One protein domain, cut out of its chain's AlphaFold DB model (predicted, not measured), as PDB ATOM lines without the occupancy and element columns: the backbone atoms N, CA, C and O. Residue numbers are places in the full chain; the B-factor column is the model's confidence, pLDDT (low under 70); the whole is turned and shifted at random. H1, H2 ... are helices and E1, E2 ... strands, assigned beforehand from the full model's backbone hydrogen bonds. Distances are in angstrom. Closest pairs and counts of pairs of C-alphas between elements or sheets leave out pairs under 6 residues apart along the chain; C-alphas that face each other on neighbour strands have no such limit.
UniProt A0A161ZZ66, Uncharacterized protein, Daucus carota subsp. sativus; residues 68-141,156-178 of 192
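AT A GLANCE: This is residues 68 to 141 and 156 to 178 of the 192 residues of an uncharacterized protein of Daucus carota subsp. sativus (UniProt A0A161ZZ66). What does the model look like at first sight? A strongly twisted sheet of four antiparallel strands, E3 to E6, forms a slab with the single helix H1 packed over one face, two layers in all. A small hairpin of two strands, E1 and E2, lies off one end of this body, joined to it by a long link whose residues 94 to 95 pair along the edge strand E6. What is it made of? The printed part has 97 residues with one named helix and six named strands, in the order E1, E2, H1, E3, E4, E5, E6, and its class is mixed, helices and strands; the large sheet runs E3, E4, E5, E6. It is compact, with a radius of gyration of the C-alphas of 14.4 A and spans of 45 by 33 by 23 A.

IN THESE COORDINATES: Where are the strands of the large sheet? E3 is residues 116 to 124, 25.3 A long, and E4 is residues 127 to 135, 24.7 A. E5 is residues 161 to 167, 19.3 A, and E6 is residues 170 to 177, 20.9 A, ending at C-alpha 177 at (38.233, 228.426, -193.655). Where are the other elements? H1 is residues 98 to 111, 20.0 A from C-alpha 98 at (29.969, 215.291, -185.411). E1, residues 68 to 71, begins at C-alpha 68 at (45.499, 241.906, -183.874), and E2 is residues 77 to 81.

HOW THE PARTS SIT: How are the large sheet's strands joined? E3 and E4 form a hairpin, with N 119 and O 132 2.8 A apart. E4 and E5 are antiparallel, with N 131 and O 164 3.0 A apart, and the hairpin E5 and E6 has N 165 and O 172 at 2.9 A, these three pairs of atoms being within hydrogen-bond range. Where does H1 stand? H1 is on this sheet; its closest C-alphas to E3 are those of Thr 106 and Val 116, 5.9 A, and to E6 those of Val 98 and Tyr 171, 6.8 A. In H1 every O i to N i+4 pair is within hydrogen-bond range. And the small hairpin? In the hairpin E1 and E2, N 70 and O 78 are within hydrogen-bond range at 2.9 A, and both strands are apart from E3, E4, E5 and E6.

THE WHOLE: How large is it? The two C-alphas farthest apart, those of Gly 75 and Gly 126, are 45.4 A apart. Where is the chain cut, and which link is long? Residues 142 to 155 are not printed, and C-alphas 141 and 156 are 8.5 A apart across the cut. The link from E2 to H1 is long, with 16 residues. Where is confidence low? Residues 77, 140 to 141, 156 and 178 have pLDDT under 70, while the mean of the printed part is 86.7.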
ATOM      1  N   TYR A  68      44.641 240.970-183.160       73.50
ATOM      2  CA  TYR A  68      45.499 241.906-183.874       73.50
ATOM      3  C   TYR A  68      44.935 242.208-185.255       73.50
ATOM      4  O   TYR A  68      44.266 241.380-185.880       73.50
ATOM      5  N   LYS A  69      45.214 243.426-185.714       77.81
ATOM      6  CA  LYS A  69      44.813 243.925-187.020       77.81
ATOM      7  C   LYS A  69      45.839 243.507-188.072       77.81
ATOM      8  O   LYS A  69      47.038 243.700-187.875       77.81
ATOM      9  N   TYR A  70      45.371 242.950-189.180       75.12
ATOM     10  CA  TYR A  70      46.174 242.627-190.357       75.12
ATOM     11  C   TYR A  70      45.627 243.382-191.567       75.12
ATOM     12  O   TYR A  70      44.415 243.478-191.732       75.12
ATOM     13  N   THR A  71      46.512 243.898-192.416       79.00
ATOM     14  CA  THR A  71      46.139 244.578-193.661       79.00
ATOM     15  C   THR A  71      46.699 243.776-194.831       79.00
ATOM     16  O   THR A  71      47.907 243.545-194.895       79.00
ATOM     17  N   SER A  72      45.826 243.320-195.735       76.69
ATOM     18  CA  SER A  72      46.237 242.651-196.977       76.69
ATOM     19  C   SER A  72      46.993 243.628-197.889       76.69
ATOM     20  O   SER A  72      46.741 244.833-197.821       76.69
ATOM     21  N   PRO A  73      47.868 243.137-198.789       79.00
ATOM     22  CA  PRO A  73      48.420 243.941-199.880       79.00
ATOM     23  C   PRO A  73      47.366 244.724-200.682       79.00
ATOM     24  O   PRO A  73      47.674 245.801-201.185       79.00
ATOM     25  N   ASP A  74      46.133 244.214-200.755       81.50
ATOM     26  CA  ASP A  74      45.008 244.846-201.459       81.50
ATOM     27  C   ASP A  74      44.333 245.982-200.657       81.50
ATOM     28  O   ASP A  74      43.430 246.642-201.165       81.50
ATOM     29  N   GLY A  75      44.762 246.234-199.412       75.81
ATOM     30  CA  GLY A  75      44.226 247.286-198.534       75.81
ATOM     31  C   GLY A  75      43.072 246.854-197.625       75.81
ATOM     32  O   GLY A  75      42.609 247.648-196.812       75.81
ATOM     33  N   GLU A  76      42.634 245.599-197.721       72.38
ATOM     34  CA  GLU A  76      41.590 245.034-196.861       72.38
ATOM     35  C   GLU A  76      42.096 244.820-195.429       72.38
ATOM     36  O   GLU A  76      43.206 244.318-195.217       72.38
ATOM     37  N   GLU A  77      41.279 245.185-194.439       69.00
ATOM     38  CA  GLU A  77      41.612 245.075-193.018       69.00
ATOM     39  C   GLU A  77      40.909 243.891-192.358       69.00
ATOM     40  O   GLU A  77      39.720 243.643-192.554       69.00
ATOM     41  N   TYR A  78      41.651 243.190-191.509       70.12
ATOM     42  CA  TYR A  78      41.221 241.944-190.902       70.12
ATOM     43  C   TYR A  78      41.526 241.908-189.416       70.12
ATOM     44  O   TYR A  78      42.594 242.339-188.976       70.12
ATOM     45  N   TRP A  79      40.615 241.307-188.655       71.38
ATOM     46  CA  TRP A  79      40.800 241.050-187.234       71.38
ATOM     47  C   TRP A  79      41.119 239.577-187.024       71.38
ATOM     48  O   TRP A  79      40.352 238.699-187.426       71.38
ATOM     49  N   ILE A  80      42.272 239.301-186.417       72.56
ATOM     50  CA  ILE A  80      42.727 237.937-186.153       72.56
ATOM     51  C   ILE A  80      42.710 237.709-184.640       72.56
ATOM     52  O   ILE A  80      43.468 238.370-183.925       72.56
ATOM     53  N   PRO A  81      41.875 236.788-184.130       73.44
ATOM     54  CA  PRO A  81      41.838 236.474-182.710       73.44
ATOM     55  C   PRO A  81      43.115 235.739-182.296       73.44
ATOM     56  O   PRO A  81      43.588 234.824-182.979       73.44
ATOM     57  N   LYS A  82      43.664 236.106-181.142       72.25
ATOM     58  CA  LYS A  82      44.749 235.389-180.482       72.25
ATOM     59  C   LYS A  82      44.156 234.170-179.790       72.25
ATOM     60  O   LYS A  82      43.593 234.240-178.707       72.25
ATOM     61  N   CYS A  83      44.286 233.035-180.457       77.12
ATOM     62  CA  CYS A  83      43.869 231.734-179.961       77.12
ATOM     63  C   CYS A  83      45.109 230.841-179.829       77.12
ATOM     64  O   CYS A  83      45.992 230.884-180.694       77.12
ATOM     65  N   ASP A  84      45.200 230.049-178.755       79.12
ATOM     66  CA  ASP A  84      46.309 229.106-178.588       79.12
ATOM     67  C   ASP A  84      46.322 228.096-179.749       79.12
ATOM     68  O   ASP A  84      45.288 227.685-180.283       79.12
ATOM     69  N   LYS A  85      47.517 227.649-180.139       77.94
ATOM     70  CA  LYS A  85      47.685 226.667-181.218       77.94
ATOM     71  C   LYS A  85      46.964 225.352-180.915       77.94
ATOM     72  O   LYS A  85      46.621 224.637-181.846       77.94
ATOM     73  N   LYS A  86      46.739 225.034-179.636       82.69
ATOM     74  CA  LYS A  86      46.043 223.817-179.192       82.69
ATOM     75  C   LYS A  86      44.538 223.854-179.451       82.69
ATOM     76  O   LYS A  86      43.955 222.820-179.756       82.69
ATOM     77  N   SER A  87      43.920 225.023-179.317       85.06
ATOM     78  CA  SER A  87      42.486 225.227-179.547       85.06
ATOM     79  C   SER A  87      42.163 225.503-181.013       85.06
ATOM     80  O   SER A  87      41.005 225.429-181.413       85.06
ATOM     81  N   LYS A  88      43.177 225.805-181.831       87.94
ATOM     82  CA  LYS A  88      43.012 226.059-183.258       87.94
ATOM     83  C   LYS A  88      42.741 224.758-184.039       87.94
ATOM     84  O   LYS A  88      43.554 223.833-183.971       87.94
ATOM     85  N   PRO A  89      41.648 224.684-184.823       91.44
ATOM     86  CA  PRO A  89      41.400 223.568-185.729       91.44
ATOM     87  C   PRO A  89      42.513 223.418-186.767       91.44
ATOM     88  O   PRO A  89      43.066 224.408-187.244       91.44
ATOM     89  N   TYR A  90      42.795 222.185-187.181       91.19
ATOM     90  CA  TYR A  90      43.695 221.916-188.303       91.19
ATOM     91  C   TYR A  90      43.126 220.851-189.242       91.19
ATOM     92  O   TYR A  90      42.318 220.001-188.864       91.19
ATOM     93  N   VAL A  91      43.537 220.910-190.509       93.12
ATOM     94  CA  VAL A  91      43.088 219.959-191.531       93.12
ATOM     95  C   VAL A  91      43.570 218.550-191.176       93.12
ATOM     96  O   VAL A  91      44.716 218.355-190.781       93.12
ATOM     97  N   ASN A  92      42.687 217.568-191.350       95.25
ATOM     98  CA  ASN A  92      42.844 216.163-190.966       95.25
ATOM     99  C   ASN A  92      42.834 215.886-189.453       95.25
ATOM    100  O   ASN A  92      43.122 214.761-189.048       95.25
ATOM    101  N   GLN A  93      42.446 216.852-188.615       94.94
ATOM    102  CA  GLN A  93      42.150 216.578-187.208       94.94
ATOM    103  C   GLN A  93      40.959 215.614-187.096       94.94
ATOM    104  O   GLN A  93      39.916 215.855-187.709       94.94
ATOM    105  N   MET A  94      41.135 214.533-186.333       96.56
ATOM    106  CA  MET A  94      40.182 213.425-186.193       96.56
ATOM    107  C   MET A  94      39.292 213.585-184.959       96.56
ATOM    108  O   MET A  94      39.760 214.007-183.904       96.56
ATOM    109  N   PHE A  95      38.032 213.174-185.086       96.44
ATOM    110  CA  PHE A  95      37.024 213.201-184.031       96.44
ATOM    111  C   PHE A  95      36.108 211.968-184.122       96.44
ATOM    112  O   PHE A  95      35.900 211.448-185.224       96.44
ATOM    113  N   PRO A  96      35.549 211.498-182.993       95.88
ATOM    114  CA  PRO A  96      34.703 210.303-182.969       95.88
ATOM    115  C   PRO A  96      33.351 210.519-183.668       95.88
ATOM    116  O   PRO A  96      32.905 209.666-184.433       95.88
ATOM    117  N   ASP A  97      32.723 211.675-183.459       95.56
ATOM    118  CA  ASP A  97      31.403 212.014-183.986       95.56
ATOM    119  C   ASP A  97      31.320 213.502-184.377       95.56
ATOM    120  O   ASP A  97      32.266 214.275-184.211       95.56
ATOM    121  N   VAL A  98      30.196 213.903-184.978       95.38
ATOM    122  CA  VAL A  98      29.969 215.291-185.411       95.38
ATOM    123  C   VAL A  98      29.764 216.230-184.221       95.38
ATOM    124  O   VAL A  98      30.115 217.407-184.308       95.38
ATOM    125  N   GLU A  99      29.184 215.734-183.132       96.44
ATOM    126  CA  GLU A  99      28.915 216.477-181.904       96.44
ATOM    127  C   GLU A  99      30.213 216.924-181.223       96.44
ATOM    128  O   GLU A  99      30.361 218.114-180.960       96.44
ATOM    129  N   ALA A 100      31.196 216.039-181.081       96.31
ATOM    130  CA  ALA A 100      32.521 216.325-180.548       96.31
ATOM    131  C   ALA A 100      33.249 217.390-181.378       96.31
ATOM    132  O   ALA A 100      33.871 218.298-180.829       96.31
ATOM    133  N   VAL A 101      33.138 217.330-182.713       95.38
ATOM    134  CA  VAL A 101      33.701 218.391-183.563       95.38
ATOM    135  C   VAL A 101      32.969 219.713-183.350       95.38
ATOM    136  O   VAL A 101      33.582 220.780-183.364       95.38
ATOM    137  N   PHE A 102      31.645 219.659-183.201       95.75
ATOM    138  CA  PHE A 102      30.836 220.850-183.002       95.75
ATOM    139  C   PHE A 102      31.155 221.525-181.667       95.75
ATOM    140  O   PHE A 102      31.318 222.740-181.649       95.75
ATOM    141  N   GLU A 103      31.299 220.765-180.583       95.94
ATOM    142  CA  GLU A 103      31.716 221.272-179.271       95.94
ATOM    143  C   GLU A 103      33.112 221.895-179.336       95.94
ATOM    144  O   GLU A 103      33.288 223.050-178.949       95.94
ATOM    145  N   PHE A 104      34.074 221.192-179.939       94.75
ATOM    146  CA  PHE A 104      35.422 221.716-180.165       94.75
ATOM    147  C   PHE A 104      35.411 223.039-180.946       94.75
ATOM    148  O   PHE A 104      36.043 224.015-180.544       94.75
ATOM    149  N   TYR A 105      34.664 223.102-182.050       93.44
ATOM    150  CA  TYR A 105      34.590 224.309-182.871       93.44
ATOM    151  C   TYR A 105      33.771 225.429-182.216       93.44
ATOM    152  O   TYR A 105      33.989 226.600-182.517       93.44
ATOM    153  N   THR A 106      32.848 225.092-181.315       92.25
ATOM    154  CA  THR A 106      32.114 226.072-180.504       92.25
ATOM    155  C   THR A 106      33.035 226.724-179.491       92.25
ATOM    156  O   THR A 106      33.010 227.944-179.370       92.25
ATOM    157  N   GLU A 107      33.895 225.950-178.829       90.62
ATOM    158  CA  GLU A 107      34.886 226.497-177.903       90.62
ATOM    159  C   GLU A 107      35.933 227.344-178.630       90.62
ATOM    160  O   GLU A 107      36.246 228.455-178.210       90.62
ATOM    161  N   TYR A 108      36.399 226.877-179.791       88.50
ATOM    162  CA  TYR A 108      37.210 227.703-180.681       88.50
ATOM    163  C   TYR A 108      36.492 229.008-181.046       88.50
ATOM    164  O   TYR A 108      37.069 230.089-180.959       88.50
ATOM    165  N   GLY A 109      35.214 228.911-181.413       85.50
ATOM    166  CA  GLY A 109      34.385 230.064-181.713       85.50
ATOM    167  C   GLY A 109      34.310 231.035-180.538       85.50
ATOM    168  O   GLY A 109      34.557 232.221-180.724       85.50
ATOM    169  N   ARG A 110      34.080 230.538-179.320       84.62
ATOM    170  CA  ARG A 110      34.039 231.328-178.084       84.62
ATOM    171  C   ARG A 110      35.327 232.129-177.872       84.62
ATOM    172  O   ARG A 110      35.252 233.329-177.626       84.62
ATOM    173  N   LEU A 111      36.489 231.494-178.036       81.69
ATOM    174  CA  LEU A 111      37.800 232.154-177.937       81.69
ATOM    175  C   LEU A 111      38.020 233.203-179.033       81.69
ATOM    176  O   LEU A 111      38.765 234.158-178.843       81.69
ATOM    177  N   CYS A 112      37.383 233.019-180.186       78.12
ATOM    178  CA  CYS A 112      37.514 233.877-181.355       78.12
ATOM    179  C   CYS A 112      36.385 234.912-181.507       78.12
ATOM    180  O   CYS A 112      36.355 235.609-182.520       78.12
ATOM    181  N   GLY A 113      35.444 235.005-180.560       77.75
ATOM    182  CA  GLY A 113      34.273 235.891-180.668       77.75
ATOM    183  C   GLY A 113      33.268 235.472-181.751       77.75
ATOM    184  O   GLY A 113      32.501 236.284-182.264       77.75
ATOM    185  N   LEU A 114      33.277 234.198-182.134       78.75
ATOM    186  CA  LEU A 114      32.452 233.605-183.175       78.75
ATOM    187  C   LEU A 114      31.378 232.700-182.563       78.75
ATOM    188  O   LEU A 114      31.670 231.677-181.950       78.75
ATOM    189  N   VAL A 115      30.111 233.001-182.845       85.44
ATOM    190  CA  VAL A 115      29.013 232.062-182.584       85.44
ATOM    191  C   VAL A 115      28.881 231.116-183.775       85.44
ATOM    192  O   VAL A 115      28.715 231.564-184.911       85.44
ATOM    193  N   VAL A 116      28.923 229.809-183.527       89.31
ATOM    194  CA  VAL A 116      28.890 228.774-184.572       89.31
ATOM    195  C   VAL A 116      27.537 228.063-184.636       89.31
ATOM    196  O   VAL A 116      26.818 227.960-183.644       89.31
ATOM    197  N   ARG A 117      27.192 227.522-185.809       92.31
ATOM    198  CA  ARG A 117      26.010 226.673-186.012       92.31
ATOM    199  C   ARG A 117      26.295 225.497-186.936       92.31
ATOM    200  O   ARG A 117      27.082 225.593-187.879       92.31
ATOM    201  N   LYS A 118      25.571 224.396-186.723       94.56
ATOM    202  CA  LYS A 118      25.495 223.283-187.682       94.56
ATOM    203  C   LYS A 118      24.676 223.736-188.892       94.56
ATOM    204  O   LYS A 118      23.551 224.205-188.746       94.56
ATOM    205  N   SER A 119      25.231 223.577-190.085       91.44
ATOM    206  CA  SER A 119      24.576 223.919-191.347       91.44
ATOM    207  C   SER A 119      24.196 222.653-192.122       91.44
ATOM    208  O   SER A 119      24.021 221.570-191.541       91.44
ATOM    209  N   SER A 120      24.042 222.794-193.434       92.62
ATOM    210  CA  SER A 120      23.714 221.741-194.389       92.62
ATOM    211  C   SER A 120      24.661 220.537-194.294       92.62
ATOM    212  O   SER A 120      25.770 220.610-193.760       92.62
ATOM    213  N   ALA A 121      24.224 219.402-194.833       95.88
ATOM    214  CA  ALA A 121      25.039 218.205-194.997       95.88
ATOM    215  C   ALA A 121      24.856 217.648-196.413       95.88
ATOM    216  O   ALA A 121      23.793 217.808-197.013       95.88
ATOM    217  N   LYS A 122      25.893 217.006-196.956       96.25
ATOM    218  CA  LYS A 122      25.853 216.336-198.263       96.25
ATOM    219  C   LYS A 122      25.893 214.833-198.075       96.25
ATOM    220  O   LYS A 122      26.742 214.329-197.342       96.25
ATOM    221  N   TYR A 123      25.058 214.125-198.822       96.19
ATOM    222  CA  TYR A 123      24.951 212.671-198.777       96.19
ATOM    223  C   TYR A 123      25.261 212.062-200.143       96.19
ATOM    224  O   TYR A 123      24.938 212.648-201.176       96.19
ATOM    225  N   LYS A 124      25.876 210.879-200.148       95.81
ATOM    226  CA  LYS A 124      26.088 210.061-201.347       95.81
ATOM    227  C   LYS A 124      25.776 208.613-200.989       95.81
ATOM    228  O   LYS A 124      26.390 208.068-200.081       95.81
ATOM    229  N   GLY A 125      24.798 208.012-201.668       93.12
ATOM    230  CA  GLY A 125      24.374 206.633-201.382       93.12
ATOM    231  C   GLY A 125      23.868 206.428-199.947       93.12
ATOM    232  O   GLY A 125      24.174 205.414-199.339       93.12
ATOM    233  N   GLY A 126      23.174 207.418-199.373       92.00
ATOM    234  CA  GLY A 126      22.676 207.368-197.989       92.00
ATOM    235  C   GLY A 126      23.722 207.675-196.909       92.00
ATOM    236  O   GLY A 126      23.353 207.933-195.769       92.00
ATOM    237  N   VAL A 127      25.009 207.741-197.259       92.44
ATOM    238  CA  VAL A 127      26.092 208.063-196.320       92.44
ATOM    239  C   VAL A 127      26.391 209.559-196.348       92.44
ATOM    240  O   VAL A 127      26.536 210.161-197.418       92.44
ATOM    241  N   MET A 128      26.499 210.176-195.169       94.06
ATOM    242  CA  MET A 128      26.911 211.573-195.040       94.06
ATOM    243  C   MET A 128      28.380 211.716-195.446       94.06
ATOM    244  O   MET A 128      29.275 211.187-194.797       94.06
ATOM    245  N   THR A 129      28.627 212.470-196.510       94.56
ATOM    246  CA  THR A 129      29.979 212.736-197.022       94.56
ATOM    247  C   THR A 129      30.570 214.009-196.445       94.56
ATOM    248  O   THR A 129      31.772 214.061-196.205       94.56
ATOM    249  N   HIS A 130      29.734 215.032-196.243       95.56
ATOM    250  CA  HIS A 130      30.168 216.327-195.744       95.56
ATOM    251  C   HIS A 130      29.169 216.888-194.740       95.56
ATOM    252  O   HIS A 130      27.967 216.891-195.016       95.56
ATOM    253  N   LYS A 131      29.664 217.441-193.634       96.69
ATOM    254  CA  LYS A 131      28.880 218.258-192.702       96.69
ATOM    255  C   LYS A 131      29.527 219.627-192.564       96.69
ATOM    256  O   LYS A 131      30.735 219.724-192.389       96.69
ATOM    257  N   TYR A 132      28.716 220.672-192.652       95.44
ATOM    258  CA  TYR A 132      29.176 222.051-192.563       95.44
ATOM    259  C   TYR A 132      28.895 222.601-191.163       95.44
ATOM    260  O   TYR A 132      27.772 222.473-190.662       95.44
ATOM    261  N   VAL A 133      29.900 223.219-190.548       94.38
ATOM    262  CA  VAL A 133      29.753 224.031-189.332       94.38
ATOM    263  C   VAL A 133      30.317 225.411-189.645       94.38
ATOM    264  O   VAL A 133      31.452 225.526-190.096       94.38
ATOM    265  N   GLU A 134      29.509 226.449-189.477       91.19
ATOM    266  CA  GLU A 134      29.808 227.802-189.959       91.19
ATOM    267  C   GLU A 134      29.376 228.866-188.951       91.19
ATOM    268  O   GLU A 134      28.653 228.566-187.999       91.19
ATOM    269  N   CYS A 135      29.801 230.111-189.165       86.81
ATOM    270  CA  CYS A 135      29.321 231.258-188.398       86.81
ATOM    271  C   CYS A 135      27.783 231.341-188.411       86.81
ATOM    272  O   CYS A 135      27.129 231.233-189.455       86.81
ATOM    273  N   SER A 136      27.176 231.600-187.254       85.69
ATOM    274  CA  SER A 136      25.730 231.799-187.122       85.69
ATOM    275  C   SER A 136      25.233 232.961-187.977       85.69
ATOM    276  O   SER A 136      24.224 232.843-188.690       85.69
ATOM    277  N   SER A 137      26.011 234.039-187.994       79.00
ATOM    278  CA  SER A 137      25.742 235.235-188.780       79.00
ATOM    279  C   SER A 137      26.182 235.118-190.245       79.00
ATOM    280  O   SER A 137      25.843 236.012-191.008       79.00
ATOM    281  N   ALA A 138      26.813 234.014-190.682       79.62
ATOM    282  CA  ALA A 138      27.221 233.826-192.080       79.62
ATOM    283  C   ALA A 138      26.054 233.933-193.074       79.62
ATOM    284  O   ALA A 138      24.933 233.458-192.812       79.62
ATOM    285  N   GLY A 139      26.383 234.463-194.251       72.06
ATOM    286  CA  GLY A 139      25.526 234.575-195.427       72.06
ATOM    287  C   GLY A 139      25.241 236.027-195.794       72.06
ATOM    288  O   GLY A 139      25.409 236.930-194.984       72.06
ATOM    289  N   ARG A 140      24.771 236.259-197.020       67.81
ATOM    290  CA  ARG A 140      24.338 237.582-197.479       67.81
ATOM    291  C   ARG A 140      22.825 237.716-197.331       67.81
ATOM    292  O   ARG A 140      22.091 236.756-197.563       67.81
ATOM    293  N   PHE A 141      22.338 238.893-196.938       60.94
ATOM    294  CA  PHE A 141      20.900 239.158-196.938       60.94
ATOM    295  C   PHE A 141      20.420 239.359-198.382       60.94
ATOM    296  O   PHE A 141      20.546 240.443-198.944       60.94
ATOM    297  N   CYS A 156      26.341 238.748-191.454       68.75
ATOM    298  CA  CYS A 156      27.664 239.216-191.829       68.75
ATOM    299  C   CYS A 156      28.200 238.327-192.951       68.75
ATOM    300  O   CYS A 156      27.929 237.124-193.003       68.75
ATOM    301  N   GLU A 157      29.004 238.904-193.836       70.44
ATOM    302  CA  GLU A 157      29.677 238.186-194.923       70.44
ATOM    303  C   GLU A 157      30.854 237.332-194.391       70.44
ATOM    304  O   GLU A 157      31.870 237.144-195.045       70.44
ATOM    305  N   CYS A 158      30.724 236.791-193.172       76.06
ATOM    306  CA  CYS A 158      31.718 235.940-192.540       76.06
ATOM    307  C   CYS A 158      31.777 234.577-193.236       76.06
ATOM    308  O   CYS A 158      30.789 233.840-193.291       76.06
ATOM    309  N   GLU A 159      32.970 234.221-193.704       80.44
ATOM    310  CA  GLU A 159      33.236 232.957-194.392       80.44
ATOM    311  C   GLU A 159      33.739 231.844-193.458       80.44
ATOM    312  O   GLU A 159      33.966 230.719-193.916       80.44
ATOM    313  N   ALA A 160      33.860 232.134-192.154       85.44
ATOM    314  CA  ALA A 160      34.354 231.207-191.141       85.44
ATOM    315  C   ALA A 160      33.556 229.899-191.128       85.44
ATOM    316  O   ALA A 160      32.394 229.862-190.698       85.44
ATOM    317  N   LYS A 161      34.192 228.805-191.559       90.38
ATOM    318  CA  LYS A 161      33.585 227.468-191.548       90.38
ATOM    319  C   LYS A 161      34.601 226.337-191.478       90.38
ATOM    320  O   LYS A 161      35.719 226.445-191.978       90.38
ATOM    321  N   ILE A 162      34.144 225.206-190.954       94.56
ATOM    322  CA  ILE A 162      34.783 223.902-191.114       94.56
ATOM    323  C   ILE A 162      33.876 222.966-191.909       94.56
ATOM    324  O   ILE A 162      32.644 223.022-191.832       94.56
ATOM    325  N   ILE A 163      34.505 222.089-192.687       95.94
ATOM    326  CA  ILE A 163      33.828 221.030-193.429       95.94
ATOM    327  C   ILE A 163      34.343 219.696-192.916       95.94
ATOM    328  O   ILE A 163      35.513 219.359-193.096       95.94
ATOM    329  N   LEU A 164      33.448 218.933-192.305       97.00
ATOM    330  CA  LEU A 164      33.733 217.596-191.807       97.00
ATOM    331  C   LEU A 164      33.548 216.598-192.926       97.00
ATOM    332  O   LEU A 164      32.566 216.690-193.664       97.00
ATOM    333  N   LYS A 165      34.451 215.633-193.019       96.56
ATOM    334  CA  LYS A 165      34.351 214.494-193.925       96.56
ATOM    335  C   LYS A 165      34.274 213.212-193.116       96.56
ATOM    336  O   LYS A 165      34.886 213.103-192.056       96.56
ATOM    337  N   ASN A 166      33.487 212.263-193.605       94.69
ATOM    338  CA  ASN A 166      33.382 210.950-192.983       94.69
ATOM    339  C   ASN A 166      34.647 210.116-193.244       94.69
ATOM    340  O   ASN A 166      35.229 210.172-194.328       94.69
ATOM    341  N   CYS A 167      35.040 209.346-192.235       93.00
ATOM    342  CA  CYS A 167      36.099 208.348-192.246       93.00
ATOM    343  C   CYS A 167      35.539 207.061-191.605       93.00
ATOM    344  O   CYS A 167      34.654 207.160-190.753       93.00
ATOM    345  N   PRO A 168      36.034 205.852-191.935       90.19
ATOM    346  CA  PRO A 168      35.567 204.622-191.287       90.19
ATOM    347  C   PRO A 168      35.646 204.636-189.753       90.19
ATOM    348  O   PRO A 168      34.861 203.963-189.097       90.19
ATOM    349  N   THR A 169      36.576 205.406-189.183       91.31
ATOM    350  CA  THR A 169      36.799 205.513-187.734       91.31
ATOM    351  C   THR A 169      36.137 206.735-187.085       91.31
ATOM    352  O   THR A 169      36.309 206.932-185.886       91.31
ATOM    353  N   GLY A 170      35.405 207.563-187.844       93.94
ATOM    354  CA  GLY A 170      34.756 208.773-187.327       93.94
ATOM    355  C   GLY A 170      34.675 209.894-188.363       93.94
ATOM    356  O   GLY A 170      34.270 209.693-189.510       93.94
ATOM    357  N   TYR A 171      35.074 211.100-187.965       96.19
ATOM    358  CA  TYR A 171      35.067 212.286-188.820       96.19
ATOM    359  C   TYR A 171      36.386 213.035-188.734       96.19
ATOM    360  O   TYR A 171      37.079 212.996-187.723       96.19
ATOM    361  N   TYR A 172      36.722 213.751-189.801       96.50
ATOM    362  CA  TYR A 172      37.880 214.631-189.806       96.50
ATOM    363  C   TYR A 172      37.573 215.980-190.433       96.50
ATOM    364  O   TYR A 172      36.687 216.105-191.284       96.50
ATOM    365  N   ILE A 173      38.334 216.995-190.034       96.38
ATOM    366  CA  ILE A 173      38.254 218.330-190.627       96.38
ATOM    367  C   ILE A 173      38.900 218.282-192.013       96.38
ATOM    368  O   ILE A 173      40.118 218.288-192.153       96.38
ATOM    369  N   GLY A 174      38.086 218.220-193.065       93.44
ATOM    370  CA  GLY A 174      38.566 218.207-194.447       93.44
ATOM    371  C   GLY A 174      38.870 219.599-194.999       93.44
ATOM    372  O   GLY A 174      39.619 219.732-195.963       93.44
ATOM    373  N   THR A 175      38.261 220.638-194.432       92.31
ATOM    374  CA  THR A 175      38.503 222.033-194.813       92.31
ATOM    375  C   THR A 175      38.285 222.921-193.604       92.31
ATOM    376  O   THR A 175      37.303 222.740-192.884       92.31
ATOM    377  N   PHE A 176      39.175 223.888-193.421       90.38
ATOM    378  CA  PHE A 176      39.090 224.912-192.395       90.38
ATOM    379  C   PHE A 176      39.298 226.272-193.057       90.38
ATOM    380  O   PHE A 176      40.345 226.537-193.635       90.38
ATOM    381  N   LEU A 177      38.260 227.102-193.037       79.38
ATOM    382  CA  LEU A 177      38.233 228.426-193.655       79.38
ATOM    383  C   LEU A 177      38.072 229.485-192.573       79.38
ATOM    384  O   LEU A 177      37.103 230.225-192.557       79.38
ATOM    385  N   HIS A 178      39.006 229.501-191.632       68.19
ATOM    386  CA  HIS A 178      39.195 230.593-190.673       68.19
ATOM    387  C   HIS A 178      40.661 231.060-190.649       68.19
ATOM    388  O   HIS A 178      40.969 232.129-190.137       68.19
TER     389      HIS A 178